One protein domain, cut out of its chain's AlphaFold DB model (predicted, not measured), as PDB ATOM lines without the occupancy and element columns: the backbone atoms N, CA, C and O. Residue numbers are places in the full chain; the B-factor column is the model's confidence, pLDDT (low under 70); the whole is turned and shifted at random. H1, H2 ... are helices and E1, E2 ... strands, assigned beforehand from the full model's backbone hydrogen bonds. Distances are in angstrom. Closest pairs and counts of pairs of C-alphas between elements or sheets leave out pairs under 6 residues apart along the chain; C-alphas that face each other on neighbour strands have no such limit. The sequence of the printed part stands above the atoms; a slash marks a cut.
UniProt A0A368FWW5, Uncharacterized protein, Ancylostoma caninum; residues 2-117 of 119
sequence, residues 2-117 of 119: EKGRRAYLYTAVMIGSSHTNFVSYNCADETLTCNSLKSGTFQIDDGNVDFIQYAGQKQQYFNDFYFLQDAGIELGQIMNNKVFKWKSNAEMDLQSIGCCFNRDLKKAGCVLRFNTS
ATOM      1  N   GLU A   2     -47.455  49.801   9.545       73.25
ATOM      2  CA  GLU A   2     -47.229  48.843   8.449       73.25
ATOM      3  C   GLU A   2     -46.357  49.387   7.303       73.25
ATOM      4  O   GLU A   2     -45.402  48.733   6.899       73.25
ATOM      5  N   LYS A   3     -46.596  50.636   6.872       78.50
ATOM      6  CA  LYS A   3     -45.789  51.314   5.840       78.50
ATOM      7  C   LYS A   3     -44.296  51.401   6.194       78.50
ATOM      8  O   LYS A   3     -43.454  51.226   5.325       78.50
ATOM      9  N   GLY A   4     -43.967  51.611   7.475       85.56
ATOM     10  CA  GLY A   4     -42.575  51.685   7.939       85.56
ATOM     11  C   GLY A   4     -41.844  50.347   7.831       85.56
ATOM     12  O   GLY A   4     -40.696  50.309   7.405       85.56
ATOM     13  N   ARG A   5     -42.526  49.236   8.133       89.25
ATOM     14  CA  ARG A   5     -41.962  47.886   7.964       89.25
ATOM     15  C   ARG A   5     -41.744  47.535   6.494       89.25
ATOM     16  O   ARG A   5     -40.730  46.931   6.172       89.25
ATOM     17  N   ARG A   6     -42.669  47.937   5.616       86.62
ATOM     18  CA  ARG A   6     -42.554  47.737   4.161       86.62
ATOM     19  C   ARG A   6     -41.353  48.492   3.590       86.62
ATOM     20  O   ARG A   6     -40.508  47.885   2.942       86.62
ATOM     21  N   ALA A   7     -41.225  49.778   3.919       89.75
ATOM     22  CA  ALA A   7     -40.079  50.590   3.507       89.75
ATOM     23  C   ALA A   7     -38.751  50.038   4.051       89.75
ATOM     24  O   ALA A   7     -37.761  49.983   3.323       89.75
ATOM     25  N   TYR A   8     -38.739  49.581   5.309       94.25
ATOM     26  CA  TYR A   8     -37.566  48.946   5.903       94.25
ATOM     27  C   TYR A   8     -37.182  47.657   5.169       94.25
ATOM     28  O   TYR A   8     -36.020  47.498   4.813       94.25
ATOM     29  N   LEU A   9     -38.148  46.769   4.893       95.31
ATOM     30  CA  LEU A   9     -37.903  45.531   4.151       95.31
ATOM     31  C   LEU A   9     -37.323  45.820   2.769       95.31
ATOM     32  O   LEU A   9     -36.281  45.273   2.435       95.31
ATOM     33  N   TYR A  10     -37.960  46.705   1.998       94.56
ATOM     34  CA  TYR A  10     -37.458  47.107   0.684       94.56
ATOM     35  C   TYR A  10     -36.017  47.615   0.776       94.56
ATOM     36  O   TYR A  10     -35.144  47.122   0.071       94.56
ATOM     37  N   THR A  11     -35.743  48.540   1.699       93.06
ATOM     38  CA  THR A  11     -34.395  49.099   1.879       93.06
ATOM     39  C   THR A  11     -33.381  48.007   2.220       93.06
ATOM     40  O   THR A  11     -32.297  47.970   1.643       93.06
ATOM     41  N   ALA A  12     -33.739  47.085   3.115       94.88
ATOM     42  CA  ALA A  12     -32.883  45.972   3.502       94.88
ATOM     43  C   ALA A  12     -32.632  44.994   2.338       94.88
ATOM     44  O   ALA A  12     -31.507  44.529   2.192       94.88
ATOM     45  N   VAL A  13     -33.629  44.736   1.482       96.50
ATOM     46  CA  VAL A  13     -33.483  43.937   0.249       96.50
ATOM     47  C   VAL A  13     -32.533  44.610  -0.733       96.50
ATOM     48  O   VAL A  13     -31.622  43.963  -1.249       96.50
ATOM     49  N   MET A  14     -32.702  45.914  -0.962       94.38
ATOM     50  CA  MET A  14     -31.833  46.666  -1.867       94.38
ATOM     51  C   MET A  14     -30.382  46.647  -1.377       94.38
ATOM     52  O   MET A  14     -29.485  46.310  -2.148       94.38
ATOM     53  N   ILE A  15     -30.149  46.903  -0.086       92.12
ATOM     54  CA  ILE A  15     -28.815  46.797   0.527       92.12
ATOM     55  C   ILE A  15     -28.272  45.367   0.409       92.12
ATOM     56  O   ILE A  15     -27.145  45.176  -0.041       92.12
ATOM     57  N   GLY A  16     -29.073  44.359   0.767       92.12
ATOM     58  CA  GLY A  16     -28.684  42.948   0.720       92.12
ATOM     59  C   GLY A  16     -28.307  42.475  -0.682       92.12
ATOM     60  O   GLY A  16     -27.457  41.601  -0.831       92.12
ATOM     61  N   SER A  17     -28.885  43.084  -1.717       93.06
ATOM     62  CA  SER A  17     -28.566  42.747  -3.103       93.06
ATOM     63  C   SER A  17     -27.186  43.202  -3.557       93.06
ATOM     64  O   SER A  17     -26.630  42.568  -4.448       93.06
ATOM     65  N   SER A  18     -26.611  44.229  -2.913       80.25
ATOM     66  CA  SER A  18     -25.254  44.785  -3.097       80.25
ATOM     67  C   SER A  18     -24.878  45.290  -4.504       80.25
ATOM     68  O   SER A  18     -24.127  46.255  -4.613       80.25
ATOM     69  N   HIS A  19     -25.382  44.677  -5.575       73.56
ATOM     70  CA  HIS A  19     -24.990  44.913  -6.966       73.56
ATOM     71  C   HIS A  19     -26.177  45.147  -7.908       73.56
ATOM     72  O   HIS A  19     -25.975  45.443  -9.086       73.56
ATOM     73  N   THR A  20     -27.411  45.048  -7.410       81.19
ATOM     74  CA  THR A  20     -28.603  45.396  -8.184       81.19
ATOM     75  C   THR A  20     -28.851  46.899  -8.088       81.19
ATOM     76  O   THR A  20     -28.865  47.466  -6.995       81.19
ATOM     77  N   ASN A  21     -29.070  47.553  -9.231       81.94
ATOM     78  CA  ASN A  21     -29.447  48.965  -9.271       81.94
ATOM     79  C   ASN A  21     -30.742  49.222  -8.491       81.94
ATOM     80  O   ASN A  21     -31.589  48.339  -8.369       81.94
ATOM     81  N   PHE A  22     -30.926  50.455  -8.008       83.50
ATOM     82  CA  PHE A  22     -32.204  50.867  -7.433       83.50
ATOM     83  C   PHE A  22     -33.330  50.715  -8.457       83.50
ATOM     84  O   PHE A  22     -33.275  51.295  -9.539       83.50
ATOM     85  N   VAL A  23     -34.353  49.942  -8.089       89.00
ATOM     86  CA  VAL A  23     -35.524  49.669  -8.928       89.00
ATOM     87  C   VAL A  23     -36.795  50.210  -8.298       89.00
ATOM     88  O   VAL A  23     -36.895  50.376  -7.077       89.00
ATOM     89  N   SER A  24     -37.781  50.469  -9.155       92.25
ATOM     90  CA  SER A  24     -39.059  51.038  -8.745       92.25
ATOM     91  C   SER A  24     -39.838  50.074  -7.858       92.25
ATOM     92  O   SER A  24     -39.948  48.880  -8.146       92.25
ATOM     93  N   TYR A  25     -40.428  50.613  -6.795       93.50
ATOM     94  CA  TYR A  25     -41.339  49.857  -5.951       93.50
ATOM     95  C   TYR A  25     -42.738  49.802  -6.575       93.50
ATOM     96  O   TYR A  25     -43.292  50.841  -6.936       93.50
ATOM     97  N   ASN A  26     -43.328  48.612  -6.677       95.19
ATOM     98  CA  ASN A  26     -44.634  48.392  -7.293       95.19
ATOM     99  C   ASN A  26     -45.645  47.821  -6.283       95.19
ATOM    100  O   ASN A  26     -45.485  46.726  -5.742       95.19
ATOM    101  N   CYS A  27     -46.732  48.563  -6.050       93.62
ATOM    102  CA  CYS A  27     -47.779  48.193  -5.092       93.62
ATOM    103  C   CYS A  27     -48.648  47.003  -5.543       93.62
ATOM    104  O   CYS A  27     -49.210  46.298  -4.701       93.62
ATOM    105  N   ALA A  28     -48.787  46.770  -6.850       93.44
ATOM    106  CA  ALA A  28     -49.489  45.596  -7.366       93.44
ATOM    107  C   ALA A  28     -48.654  44.332  -7.120       93.44
ATOM    108  O   ALA A  28     -49.176  43.349  -6.599       93.44
ATOM    109  N   ASP A  29     -47.344  44.398  -7.369       94.88
ATOM    110  CA  ASP A  29     -46.405  43.315  -7.057       94.88
ATOM    111  C   ASP A  29     -46.315  43.064  -5.534       94.88
ATOM    112  O   ASP A  29     -46.256  41.915  -5.093       94.88
ATOM    113  N   GLU A  30     -46.404  44.105  -4.692       94.94
ATOM    114  CA  GLU A  30     -46.536  43.951  -3.230       94.94
ATOM    115  C   GLU A  30     -47.812  43.177  -2.877       94.94
ATOM    116  O   GLU A  30     -47.779  42.251  -2.065       94.94
ATOM    117  N   THR A  31     -48.936  43.543  -3.497       93.81
ATOM    118  CA  THR A  31     -50.227  42.885  -3.265       93.81
ATOM    119  C   THR A  31     -50.156  41.406  -3.639       93.81
ATOM    120  O   THR A  31     -50.574  40.550  -2.853       93.81
ATOM    121  N   LEU A  32     -49.563  41.095  -4.794       93.50
ATOM    122  CA  LEU A  32     -49.310  39.726  -5.246       93.50
ATOM    123  C   LEU A  32     -48.445  38.965  -4.240       93.50
ATOM    124  O   LEU A  32     -48.824  37.886  -3.792       93.50
ATOM    125  N   THR A  33     -47.346  39.572  -3.797       95.25
ATOM    126  CA  THR A  33     -46.462  39.000  -2.776       95.25
ATOM    127  C   THR A  33     -47.228  38.668  -1.496       95.25
ATOM    128  O   THR A  33     -47.112  37.563  -0.968       95.25
ATOM    129  N   CYS A  34     -48.038  39.599  -0.987       93.62
ATOM    130  CA  CYS A  34     -48.821  39.374   0.223       93.62
ATOM    131  C   CYS A  34     -49.824  38.228   0.066       93.62
ATOM    132  O   CYS A  34     -49.995  37.437   0.997       93.62
ATOM    133  N   ASN A  35     -50.480  38.131  -1.090       92.81
ATOM    134  CA  ASN A  35     -51.419  37.051  -1.376       92.81
ATOM    135  C   ASN A  35     -50.703  35.699  -1.428       92.81
ATOM    136  O   ASN A  35     -51.148  34.759  -0.774       92.81
ATOM    137  N   SER A  36     -49.551  35.627  -2.092       92.88
ATOM    138  CA  SER A  36     -48.768  34.394  -2.206       92.88
ATOM    139  C   SER A  36     -48.161  33.936  -0.886       92.88
ATOM    140  O   SER A  36     -48.138  32.741  -0.594       92.88
ATOM    141  N   LEU A  37     -47.751  34.868  -0.021       92.56
ATOM    142  CA  LEU A  37     -47.333  34.524   1.339       92.56
ATOM    143  C   LEU A  37     -48.477  33.920   2.164       92.56
ATOM    144  O   LEU A  37     -48.216  33.062   3.006       92.56
ATOM    145  N   LYS A  38     -49.723  34.366   1.945       90.19
ATOM    146  CA  LYS A  38     -50.913  33.858   2.647       90.19
ATOM    147  C   LYS A  38     -51.370  32.501   2.117       90.19
ATOM    148  O   LYS A  38     -51.669  31.627   2.922       90.19
ATOM    149  N   SER A  39     -51.435  32.326   0.798       87.00
ATOM    150  CA  SER A  39     -51.865  31.064   0.183       87.00
ATOM    151  C   SER A  39     -50.792  29.976   0.251       87.00
ATOM    152  O   SER A  39     -51.112  28.797   0.146       87.00
ATOM    153  N   GLY A  40     -49.519  30.359   0.408       77.94
ATOM    154  CA  GLY A  40     -48.380  29.446   0.296       77.94
ATOM    155  C   GLY A  40     -48.092  29.010  -1.143       77.94
ATOM    156  O   GLY A  40     -47.198  28.198  -1.365       77.94
ATOM    157  N   THR A  41     -48.826  29.554  -2.114       76.94
ATOM    158  CA  THR A  41     -48.698  29.262  -3.539       76.94
ATOM    159  C   THR A  41     -48.406  30.544  -4.307       76.94
ATOM    160  O   THR A  41     -49.067  31.570  -4.135       76.94
ATOM    161  N   PHE A  42     -47.410  30.478  -5.185       78.88
ATOM    162  CA  PHE A  42     -47.171  31.500  -6.192       78.88
ATOM    163  C   PHE A  42     -47.449  30.879  -7.556       78.88
ATOM    164  O   PHE A  42     -46.734  29.974  -7.979       78.88
ATOM    165  N   GLN A  43     -48.530  31.313  -8.198       67.94
ATOM    166  CA  GLN A  43     -48.899  30.901  -9.548       67.94
ATOM    167  C   GLN A  43     -49.157  32.167 -10.349       67.94
ATOM    168  O   GLN A  43     -50.214  32.785 -10.233       67.94
ATOM    169  N   ILE A  44     -48.148  32.583 -11.102       71.50
ATOM    170  CA  ILE A  44     -48.269  33.625 -12.109       71.50
ATOM    171  C   ILE A  44     -47.678  33.029 -13.387       71.50
ATOM    172  O   ILE A  44     -46.489  32.736 -13.421       71.50
ATOM    173  N   ASP A  45     -48.507  32.862 -14.420       65.94
ATOM    174  CA  ASP A  45     -48.095  32.430 -15.770       65.94
ATOM    175  C   ASP A  45     -47.492  33.598 -16.582       65.94
ATOM    176  O   ASP A  45     -47.675  33.721 -17.791       65.94
ATOM    177  N   ASP A  46     -46.787  34.503 -15.906       75.69
ATOM    178  CA  ASP A  46     -46.041  35.596 -16.522       75.69
ATOM    179  C   ASP A  46     -44.573  35.179 -16.529       75.69
ATOM    180  O   ASP A  46     -43.924  35.128 -15.482       75.69
ATOM    181  N   GLY A  47     -44.060  34.856 -17.718       80.12
ATOM    182  CA  GLY A  47     -42.685  34.391 -17.907       80.12
ATOM    183  C   GLY A  47     -41.623  35.389 -17.447       80.12
ATOM    184  O   GLY A  47     -40.466  35.011 -17.343       80.12
ATOM    185  N   ASN A  48     -42.003  36.628 -17.129       90.56
ATOM    186  CA  ASN A  48     -41.098  37.702 -16.739       90.56
ATOM    187  C   ASN A  48     -41.186  38.044 -15.245       90.56
ATOM    188  O   ASN A  48     -40.789  39.136 -14.827       90.56
ATOM    189  N   VAL A  49     -41.749  37.147 -14.432       92.38
ATOM    190  CA  VAL A  49     -41.952  37.370 -13.002       92.38
ATOM    191  C   VAL A  49     -41.325  36.245 -12.189       92.38
ATOM    192  O   VAL A  49     -41.582  35.069 -12.418       92.38
ATOM    193  N   ASP A  50     -40.550  36.617 -11.174       93.19
ATOM    194  CA  ASP A  50     -40.053  35.693 -10.158       93.19
ATOM    195  C   ASP A  50     -40.629  36.032  -8.784       93.19
ATOM    196  O   ASP A  50     -40.788  37.196  -8.416       93.19
ATOM    197  N   PHE A  51     -40.856  34.996  -7.980       94.62
ATOM    198  CA  PHE A  51     -41.186  35.132  -6.567       94.62
ATOM    199  C   PHE A  51     -40.076  34.570  -5.698       94.62
ATOM    200  O   PHE A  51     -39.630  33.434  -5.876       94.62
ATOM    201  N   ILE A  52     -39.648  35.372  -4.729       95.31
ATOM    202  CA  ILE A  52     -38.651  34.997  -3.733       95.31
ATOM    203  C   ILE A  52     -39.271  35.127  -2.345       95.31
ATOM    204  O   ILE A  52     -40.021  36.063  -2.068       95.31
ATOM    205  N   GLN A  53     -38.976  34.176  -1.464       95.50
ATOM    206  CA  GLN A  53     -39.543  34.143  -0.122       95.50
ATOM    207  C   GLN A  53     -38.492  33.789   0.921       95.50
ATOM    208  O   GLN A  53     -37.538  33.065   0.650       95.50
ATOM    209  N   TYR A  54     -38.738  34.279   2.126       94.69
ATOM    210  CA  TYR A  54     -37.968  34.028   3.322       94.69
ATOM    211  C   TYR A  54     -38.912  33.618   4.448       94.69
ATOM    212  O   TYR A  54     -39.877  34.324   4.765       94.69
ATOM    213  N   ALA A  55     -38.617  32.481   5.070       90.12
ATOM    214  CA  ALA A  55     -39.223  32.062   6.323       90.12
ATOM    215  C   ALA A  55     -38.162  32.170   7.419       90.12
ATOM    216  O   ALA A  55     -37.029  31.735   7.224       90.12
ATOM    217  N   GLY A  56     -38.530  32.764   8.555       82.69
ATOM    218  CA  GLY A  56     -37.591  32.985   9.654       82.69
ATOM    219  C   GLY A  56     -36.893  31.695  10.077       82.69
ATOM    220  O   GLY A  56     -37.555  30.697  10.349       82.69
ATOM    221  N   GLN A  57     -35.564  31.728  10.151       77.50
ATOM    222  CA  GLN A  57     -34.759  30.550  10.501       77.50
ATOM    223  C   GLN A  57     -34.501  30.427  12.011       77.50
ATOM    224  O   GLN A  57     -34.083  29.380  12.501       77.50
ATOM    225  N   LYS A  58     -34.740  31.502  12.770       75.81
ATOM    226  CA  LYS A  58     -34.507  31.551  14.218       75.81
ATOM    227  C   LYS A  58     -35.753  31.100  14.980       75.81
ATOM    228  O   LYS A  58     -36.860  31.523  14.651       75.81
ATOM    229  N   GLN A  59     -35.557  30.321  16.052       68.31
ATOM    230  CA  GLN A  59     -36.637  29.893  16.959       68.31
ATOM    231  C   GLN A  59     -37.456  31.077  17.488       68.31
ATOM    232  O   GLN A  59     -38.669  30.966  17.648       68.31
ATOM    233  N   GLN A  60     -36.809  32.220  17.738       74.06
ATOM    234  CA  GLN A  60     -37.502  33.435  18.131       74.06
ATOM    235  C   GLN A  60     -36.729  34.676  17.685       74.06
ATOM    236  O   GLN A  60     -35.523  34.793  17.890       74.06
ATOM    237  N   TYR A  61     -37.448  35.622  17.087       81.75
ATOM    238  CA  TYR A  61     -36.943  36.965  16.825       81.75
ATOM    239  C   TYR A  61     -37.356  37.886  17.966       81.75
ATOM    240  O   TYR A  61     -38.526  37.899  18.345       81.75
ATOM    241  N   PHE A  62     -36.415  38.688  18.471       82.00
ATOM    242  CA  PHE A  62     -36.679  39.653  19.544       82.00
ATOM    243  C   PHE A  62     -37.752  40.682  19.150       82.00
ATOM    244  O   PHE A  62     -38.618  41.032  19.948       82.00
ATOM    245  N   ASN A  63     -37.728  41.150  17.899       87.94
ATOM    246  CA  ASN A  63     -38.766  42.007  17.335       87.94
ATOM    247  C   ASN A  63     -38.856  41.835  15.808       87.94
ATOM    248  O   ASN A  63     -38.047  41.137  15.194       87.94
ATOM    249  N   ASP A  64     -39.845  42.491  15.195       90.88
ATOM    250  CA  ASP A  64     -40.054  42.407  13.748       90.88
ATOM    251  C   ASP A  64     -38.870  42.984  12.947       90.88
ATOM    252  O   ASP A  64     -38.601  42.497  11.862       90.88
ATOM    253  N   PHE A  65     -38.134  43.979  13.447       90.75
ATOM    254  CA  PHE A  65     -37.027  44.589  12.699       90.75
ATOM    255  C   PHE A  65     -35.824  43.657  12.550       90.75
ATOM    256  O   PHE A  65     -35.246  43.614  11.472       90.75
ATOM    257  N   TYR A  66     -35.501  42.852  13.567       91.44
ATOM    258  CA  TYR A  66     -34.483  41.800  13.428       91.44
ATOM    259  C   TYR A  66     -34.887  40.753  12.388       91.44
ATOM    260  O   TYR A  66     -34.055  40.298  11.612       91.44
ATOM    261  N   PHE A  67     -36.175  40.397  12.348       93.81
ATOM    262  CA  PHE A  67     -36.693  39.521  11.300       93.81
ATOM    263  C   PHE A  67     -36.542  40.163   9.921       93.81
ATOM    264  O   PHE A  67     -36.050  39.528   8.997       93.81
ATOM    265  N   LEU A  68     -36.950  41.426   9.782       95.06
ATOM    266  CA  LEU A  68     -36.902  42.145   8.512       95.06
ATOM    267  C   LEU A  68     -35.467  42.388   8.030       95.06
ATOM    268  O   LEU A  68     -35.247  42.432   6.825       95.06
ATOM    269  N   GLN A  69     -34.510  42.537   8.946       94.12
ATOM    270  CA  GLN A  69     -33.094  42.660   8.620       94.12
ATOM    271  C   GLN A  69     -32.556  41.362   8.014       94.12
ATOM    272  O   GLN A  69     -32.024  41.397   6.907       94.12
ATOM    273  N   ASP A  70     -32.740  40.226   8.699       94.38
ATOM    274  CA  ASP A  70     -32.326  38.914   8.183       94.38
ATOM    275  C   ASP A  70     -33.017  38.616   6.846       94.38
ATOM    276  O   ASP A  70     -32.363  38.263   5.864       94.38
ATOM    277  N   ALA A  71     -34.335  38.837   6.791       95.75
ATOM    278  CA  ALA A  71     -35.124  38.653   5.584       95.75
ATOM    279  C   ALA A  71     -34.608  39.519   4.432       95.75
ATOM    280  O   ALA A  71     -34.485  39.031   3.317       95.75
ATOM    281  N   GLY A  72     -34.301  40.793   4.685       96.44
ATOM    282  CA  GLY A  72     -33.798  41.705   3.666       96.44
ATOM    283  C   GLY A  72     -32.444  41.279   3.109       96.44
ATOM    284  O   GLY A  72     -32.264  41.282   1.896       96.44
ATOM    285  N   ILE A  73     -31.520  40.839   3.966       94.88
ATOM    286  CA  ILE A  73     -30.209  40.340   3.526       94.88
ATOM    287  C   ILE A  73     -30.383  39.111   2.629       94.88
ATOM    288  O   ILE A  73     -29.862  39.088   1.514       94.88
ATOM    289  N   GLU A  74     -31.144  38.115   3.080       96.19
ATOM    290  CA  GLU A  74     -31.305  36.859   2.343       96.19
ATOM    291  C   GLU A  74     -32.096  37.055   1.043       96.19
ATOM    292  O   GLU A  74     -31.651  36.638  -0.027       96.19
ATOM    293  N   LEU A  75     -33.224  37.772   1.091       97.12
ATOM    294  CA  LEU A  75     -33.999  38.115  -0.105       97.12
ATOM    295  C   LEU A  75     -33.178  38.963  -1.082       97.12
ATOM    296  O   LEU A  75     -33.279  38.751  -2.287       97.12
ATOM    297  N   GLY A  76     -32.344  39.882  -0.591       97.00
ATOM    298  CA  GLY A  76     -31.437  40.676  -1.416       97.00
ATOM    299  C   GLY A  76     -30.415  39.812  -2.157       97.00
ATOM    300  O   GLY A  76     -30.249  39.958  -3.369       97.00
ATOM    301  N   GLN A  77     -29.790  38.855  -1.471       96.06
ATOM    302  CA  GLN A  77     -28.859  37.903  -2.089       96.06
ATOM    303  C   GLN A  77     -29.551  37.016  -3.132       96.06
ATOM    304  O   GLN A  77     -29.029  36.823  -4.234       96.06
ATOM    305  N   ILE A  78     -30.748  36.506  -2.819       96.06
ATOM    306  CA  ILE A  78     -31.549  35.721  -3.767       96.06
ATOM    307  C   ILE A  78     -31.919  36.585  -4.979       96.06
ATOM    308  O   ILE A  78     -31.767  36.129  -6.113       96.06
ATOM    309  N   MET A  79     -32.348  37.832  -4.758       96.12
ATOM    310  CA  MET A  79     -32.662  38.782  -5.825       96.12
ATOM    311  C   MET A  79     -31.454  38.992  -6.736       96.12
ATOM    312  O   MET A  79     -31.594  38.831  -7.943       96.12
ATOM    313  N   ASN A  80     -30.271  39.282  -6.193       95.31
ATOM    314  CA  ASN A  80     -29.063  39.485  -6.995       95.31
ATOM    315  C   ASN A  80     -28.757  38.270  -7.890       95.31
ATOM    316  O   ASN A  80     -28.526  38.409  -9.090       95.31
ATOM    317  N   ASN A  81     -28.862  37.058  -7.336       94.12
ATOM    318  CA  ASN A  81     -28.673  35.824  -8.099       94.12
ATOM    319  C   ASN A  81     -29.717  35.650  -9.215       94.12
ATOM    320  O   ASN A  81     -29.387  35.163 -10.298       94.12
ATOM    321  N   LYS A  82     -30.979  36.024  -8.966       93.56
ATOM    322  CA  LYS A  82     -32.043  35.990  -9.980       93.56
ATOM    323  C   LYS A  82     -31.792  37.013 -11.083       93.56
ATOM    324  O   LYS A  82     -31.819  36.638 -12.250       93.56
ATOM    325  N   VAL A  83     -31.472  38.256 -10.723       93.25
ATOM    326  CA  VAL A  83     -31.156  39.333 -11.674       93.25
ATOM    327  C   VAL A  83     -29.989  38.942 -12.572       93.25
ATOM    328  O   VAL A  83     -30.095  39.046 -13.790       93.25
ATOM    329  N   PHE A  84     -28.910  38.408 -11.998       92.69
ATOM    330  CA  PHE A  84     -27.762  37.943 -12.774       92.69
ATOM    331  C   PHE A  84     -28.139  36.852 -13.791       92.69
ATOM    332  O   PHE A  84     -27.703  36.897 -14.944       92.69
ATOM    333  N   LYS A  85     -28.979  35.885 -13.391       92.19
ATOM    334  CA  LYS A  85     -29.447  34.807 -14.278       92.19
ATOM    335  C   LYS A  85     -30.325  35.332 -15.410       92.19
ATOM    336  O   LYS A  85     -30.113  34.939 -16.551       92.19
ATOM    337  N   TRP A  86     -31.273  36.216 -15.110       90.94
ATOM    338  CA  TRP A  86     -32.145  36.829 -16.116       90.94
ATOM    339  C   TRP A  86     -31.356  37.648 -17.132       90.94
ATOM    340  O   TRP A  86     -31.541  37.481 -18.338       90.94
ATOM    341  N   LYS A  87     -30.398  38.442 -16.648       90.62
ATOM    342  CA  LYS A  87     -29.514  39.231 -17.502       90.62
ATOM    343  C   LYS A  87     -28.649  38.359 -18.412       90.62
ATOM    344  O   LYS A  87     -28.486  38.684 -19.581       90.62
ATOM    345  N   SER A  88     -28.139  37.239 -17.901       89.31
ATOM    346  CA  SER A  88     -27.261  36.340 -18.666       89.31
ATOM    347  C   SER A  88     -28.010  35.433 -19.647       89.31
ATOM    348  O   SER A  88     -27.478  35.118 -20.706       89.31
ATOM    349  N   ASN A  89     -29.221  34.981 -19.301       89.12
ATOM    350  CA  ASN A  89     -29.923  33.941 -20.063       89.12
ATOM    351  C   ASN A  89     -30.965  34.488 -21.040       89.12
ATOM    352  O   ASN A  89     -31.284  33.815 -22.016       89.12
ATOM    353  N   ALA A  90     -31.543  35.652 -20.743       87.81
ATOM    354  CA  ALA A  90     -32.678  36.198 -21.483       87.81
ATOM    355  C   ALA A  90     -32.520  37.691 -21.806       87.81
ATOM    356  O   ALA A  90     -33.460  38.298 -22.307       87.81
ATOM    357  N   GLU A  91     -31.357  38.283 -21.496       91.06
ATOM    358  CA  GLU A  91     -31.087  39.717 -21.671       91.06
ATOM    359  C   GLU A  91     -32.171  40.594 -21.029       91.06
ATOM    360  O   GLU A  91     -32.619  41.595 -21.591       91.06
ATOM    361  N   MET A  92     -32.624  40.210 -19.835       91.38
ATOM    362  CA  MET A  92     -33.656  40.940 -19.107       91.38
ATOM    363  C   MET A  92     -33.089  41.695 -17.911       91.38
ATOM    364  O   MET A  92     -32.253  41.170 -17.171       91.38
ATOM    365  N   ASP A  93     -33.602  42.900 -17.687       92.06
ATOM    366  CA  ASP A  93     -33.283  43.729 -16.532       92.06
ATOM    367  C   ASP A  93     -34.445  43.731 -15.527       92.06
ATOM    368  O   ASP A  93     -35.611  43.508 -15.865       92.06
ATOM    369  N   LEU A  94     -34.120  43.957 -14.253       94.19
ATOM    370  CA  LEU A  94     -35.124  44.095 -13.201       94.19
ATOM    371  C   LEU A  94     -35.815  45.456 -13.334       94.19
ATOM    372  O   LEU A  94     -35.181  46.500 -13.191       94.19
ATOM    373  N   GLN A  95     -37.124  45.439 -13.554       94.44
ATOM    374  CA  GLN A  95     -37.939  46.634 -13.741       94.44
ATOM    375  C   GLN A  95     -38.524  47.131 -12.416       94.44
ATOM    376  O   GLN A  95     -38.464  48.324 -12.096       94.44
ATOM    377  N   SER A  96     -39.134  46.222 -11.652       95.12
ATOM    378  CA  SER A  96     -39.799  46.567 -10.402       95.12
ATOM    379  C   SER A  96     -39.763  45.454  -9.376       95.12
ATOM    380  O   SER A  96     -39.548  44.279  -9.678       95.12
ATOM    381  N   ILE A  97     -39.997  45.867  -8.137       96.44
ATOM    382  CA  ILE A  97     -40.099  44.988  -6.985       96.44
ATOM    383  C   ILE A  97     -41.298  45.379  -6.133       96.44
ATOM    384  O   ILE A  97     -41.563  46.560  -5.912       96.44
ATOM    385  N   GLY A  98     -42.002  44.389  -5.604       96.06
ATOM    386  CA  GLY A  98     -42.969  44.590  -4.533       96.06
ATOM    387  C   GLY A  98     -42.705  43.585  -3.428       96.06
ATOM    388  O   GLY A  98     -42.596  42.400  -3.717       96.06
ATOM    389  N   CYS A  99     -42.574  44.036  -2.180       96.38
ATOM    390  CA  CYS A  99     -42.213  43.169  -1.059       96.38
ATOM    391  C   CYS A  99     -43.278  43.189   0.031       96.38
ATOM    392  O   CYS A  99     -43.842  44.225   0.365       96.38
ATOM    393  N   CYS A 100     -43.512  42.045   0.658       95.50
ATOM    394  CA  CYS A 100     -44.489  41.918   1.724       95.50
ATOM    395  C   CYS A 100     -43.882  41.221   2.932       95.50
ATOM    396  O   CYS A 100     -43.091  40.291   2.803       95.50
ATOM    397  N   PHE A 101     -44.307  41.658   4.114       94.62
ATOM    398  CA  PHE A 101     -44.029  40.991   5.375       94.62
ATOM    399  C   PHE A 101     -45.342  40.539   6.001       94.62
ATOM    400  O   PHE A 101     -46.172  41.363   6.388       94.62
ATOM    401  N   ASN A 102     -45.510  39.227   6.135       91.31
ATOM    402  CA  ASN A 102     -46.595  38.630   6.891       91.31
ATOM    403  C   ASN A 102     -46.106  38.300   8.307       91.31
ATOM    404  O   ASN A 102     -45.362  37.339   8.528       91.31
ATOM    405  N   ARG A 103     -46.538  39.120   9.268       88.50
ATOM    406  CA  ARG A 103     -46.120  39.021  10.670       88.50
ATOM    407  C   ARG A 103     -46.597  37.740  11.343       88.50
ATOM    408  O   ARG A 103     -45.832  37.166  12.117       88.50
ATOM    409  N   ASP A 104     -47.819  37.319  11.043       87.94
ATOM    410  CA  ASP A 104     -48.461  36.168  11.682       87.94
ATOM    411  C   ASP A 104     -47.809  34.868  11.218       87.94
ATOM    412  O   ASP A 104     -47.552  33.972  12.016       87.94
ATOM    413  N   LEU A 105     -47.445  34.809   9.935       87.94
ATOM    414  CA  LEU A 105     -46.748  33.662   9.354       87.94
ATOM    415  C   LEU A 105     -45.230  33.700   9.557       87.94
ATOM    416  O   LEU A 105     -44.566  32.724   9.220       87.94
ATOM    417  N   LYS A 106     -44.671  34.811  10.057       88.69
ATOM    418  CA  LYS A 106     -43.216  35.054  10.125       88.69
ATOM    419  C   LYS A 106     -42.526  34.777   8.788       88.69
ATOM    420  O   LYS A 106     -41.488  34.118   8.715       88.69
ATOM    421  N   LYS A 107     -43.128  35.310   7.724       92.94
ATOM    422  CA  LYS A 107     -42.612  35.217   6.359       92.94
ATOM    423  C   LYS A 107     -42.488  36.593   5.736       92.94
ATOM    424  O   LYS A 107     -43.333  37.462   5.955       92.94
ATOM    425  N   ALA A 108     -41.470  36.761   4.915       95.75
ATOM    426  CA  ALA A 108     -41.359  37.869   3.988       95.75
ATOM    427  C   ALA A 108     -41.132  37.328   2.581       95.75
ATOM    428  O   ALA A 108     -40.721  36.186   2.398       95.75
ATOM    429  N   GLY A 109     -41.407  38.142   1.582       96.38
ATOM    430  CA  GLY A 109     -41.119  37.799   0.204       96.38
ATOM    431  C   GLY A 109     -41.125  39.031  -0.665       96.38
ATOM    432  O   GLY A 109     -41.499  40.114  -0.201       96.38
ATOM    433  N   CYS A 110     -40.726  38.842  -1.914       96.88
ATOM    434  CA  CYS A 110     -40.819  39.852  -2.947       96.88
ATOM    435  C   CYS A 110     -41.179  39.210  -4.286       96.88
ATOM    436  O   CYS A 110     -40.690  38.130  -4.627       96.88
ATOM    437  N   VAL A 111     -42.010  39.908  -5.047       96.50
ATOM    438  CA  VAL A 111     -42.185  39.696  -6.478       96.50
ATOM    439  C   VAL A 111     -41.190  40.585  -7.213       96.50
ATOM    440  O   VAL A 111     -41.086  41.779  -6.922       96.50
ATOM    441  N   LEU A 112     -40.457  39.981  -8.142       95.75
ATOM    442  CA  LEU A 112     -39.478  40.606  -9.021       95.75
ATOM    443  C   LEU A 112     -40.040  40.591 -10.438       95.75
ATOM    444  O   LEU A 112     -40.355  39.519 -10.955       95.75
ATOM    445  N   ARG A 113     -40.156  41.759 -11.065       95.25
ATOM    446  CA  ARG A 113     -40.640  41.886 -12.440       95.25
ATOM    447  C   ARG A 113     -39.508  42.298 -13.357       95.25
ATOM    448  O   ARG A 113     -38.813  43.275 -13.078       95.25
ATOM    449  N   PHE A 114     -39.368  41.578 -14.457       94.12
ATOM    450  CA  PHE A 114     -38.319  41.773 -15.441       94.12
ATOM    451  C   PHE A 114     -38.889  42.289 -16.760       94.12
ATOM    452  O   PHE A 114     -40.053  42.058 -17.093       94.12
ATOM    453  N   ASN A 115     -38.060  42.978 -17.533       92.12
ATOM    454  CA  ASN A 115     -38.361  43.358 -18.908       92.12
ATOM    455  C   ASN A 115     -37.145  43.117 -19.805       92.12
ATOM    456  O   ASN A 115     -36.020  43.005 -19.327       92.12
ATOM    457  N   THR A 116     -37.375  43.018 -21.111       87.00
ATOM    458  CA  THR A 116     -36.287  42.948 -22.091       87.00
ATOM    459  C   THR A 116     -35.435  44.209 -21.985       87.00
ATOM    460  O   THR A 116     -35.983  45.316 -21.946       87.00
ATOM    461  N   SER A 117     -34.115  44.042 -21.939       78.31
ATOM    462  CA  SER A 117     -33.188  45.174 -21.937       78.31
ATOM    463  C   SER A 117     -33.390  45.959 -23.235       78.31
ATOM    464  O   SER A 117     -33.331  45.387 -24.323       78.31
TER     465      SER A 117
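This is residues 2 to 117 of the 119 residues of an uncharacterized protein of Ancylostoma caninum (UniProt A0A368FWW5). A twisted sheet of three strands lies between helices: the long H3 runs along one face, H1 slants over the same face and packs on H3, and H2 covers the other face slantwise. The link from H1 to H2 passes the sheet's E2 edge, where residues 24 to 25 pair briefly, parallel, with residues 96 to 97 of E2. The 116 printed residues hold three named helices and three named strands in the order H1 H2 E1 H3 E2 E3; the sheet runs E1, E3, E2, antiparallel throughout, and the class is mixed, helices and strands. The whole is compact, with a radius of gyration of the C-alphas of 13.4 A and spans of 42 by 29 by 24 A.

H1, residues 2 to 17, touches H3, residues 64 to 90, the same way at a steep tilt of 49 degrees; their closest C-alphas, Ser 17 and Gly 76, are 3.9 A apart. H2, residues 27 to 39, is apart from both. The sheet has E1, residues 49 to 55, and E2, residues 92 to 102, at its edges and E3, residues 107 to 116, as inner strand. H1 and H3 are on the same face, at heights over the sheet of 8.2 A and 7.3 A, and H2 is on the opposite face at 6.9 A: three layers, with helices on both faces of the sheet. H2 runs slantwise to the strands, at 56 degrees to E2 on the local plane, and its closest C-alphas to that strand are Glu 30 and Gly 98, 3.9 A. H3 runs along the strands, at 29 degrees to E1 on the local plane, only just short of slantwise. E1 and E3 are antiparallel, with N 50 and O 112 within hydrogen-bond range at 2.9 A. E2 and E3 form a hairpin, with N 100 and O 109 at 2.9 A. E1, H3 and E2 make a split strand-helix-strand unit, two strands running the same way with E3 between them; its crossover is right-handed. In H1, H2 and H3 every O i to N i+4 pair is within hydrogen-bond range.

H1 begins at C-alpha 2, (-47.229, 48.843, 8.449), and measures 22.8 A; H2 measures 18.4 A and E1 20.2 A. H3, the longest helix, measures 36.5 A. E2 measures 29.1 A and bends by 56 degrees at residue 95. E3 measures 30.2 A and ends at C-alpha 116, (-36.287, 42.948, -22.091).

The C-alphas farthest apart, those of Phe 62 and Ser 117, are 42.0 A apart. The printed part has no cut; the links H3 to E2 and E2 to E3 are tight, the other three are short, and none is long. The mean pLDDT of the printed part is 89.8, with residues 43, 45 and 59 under 70.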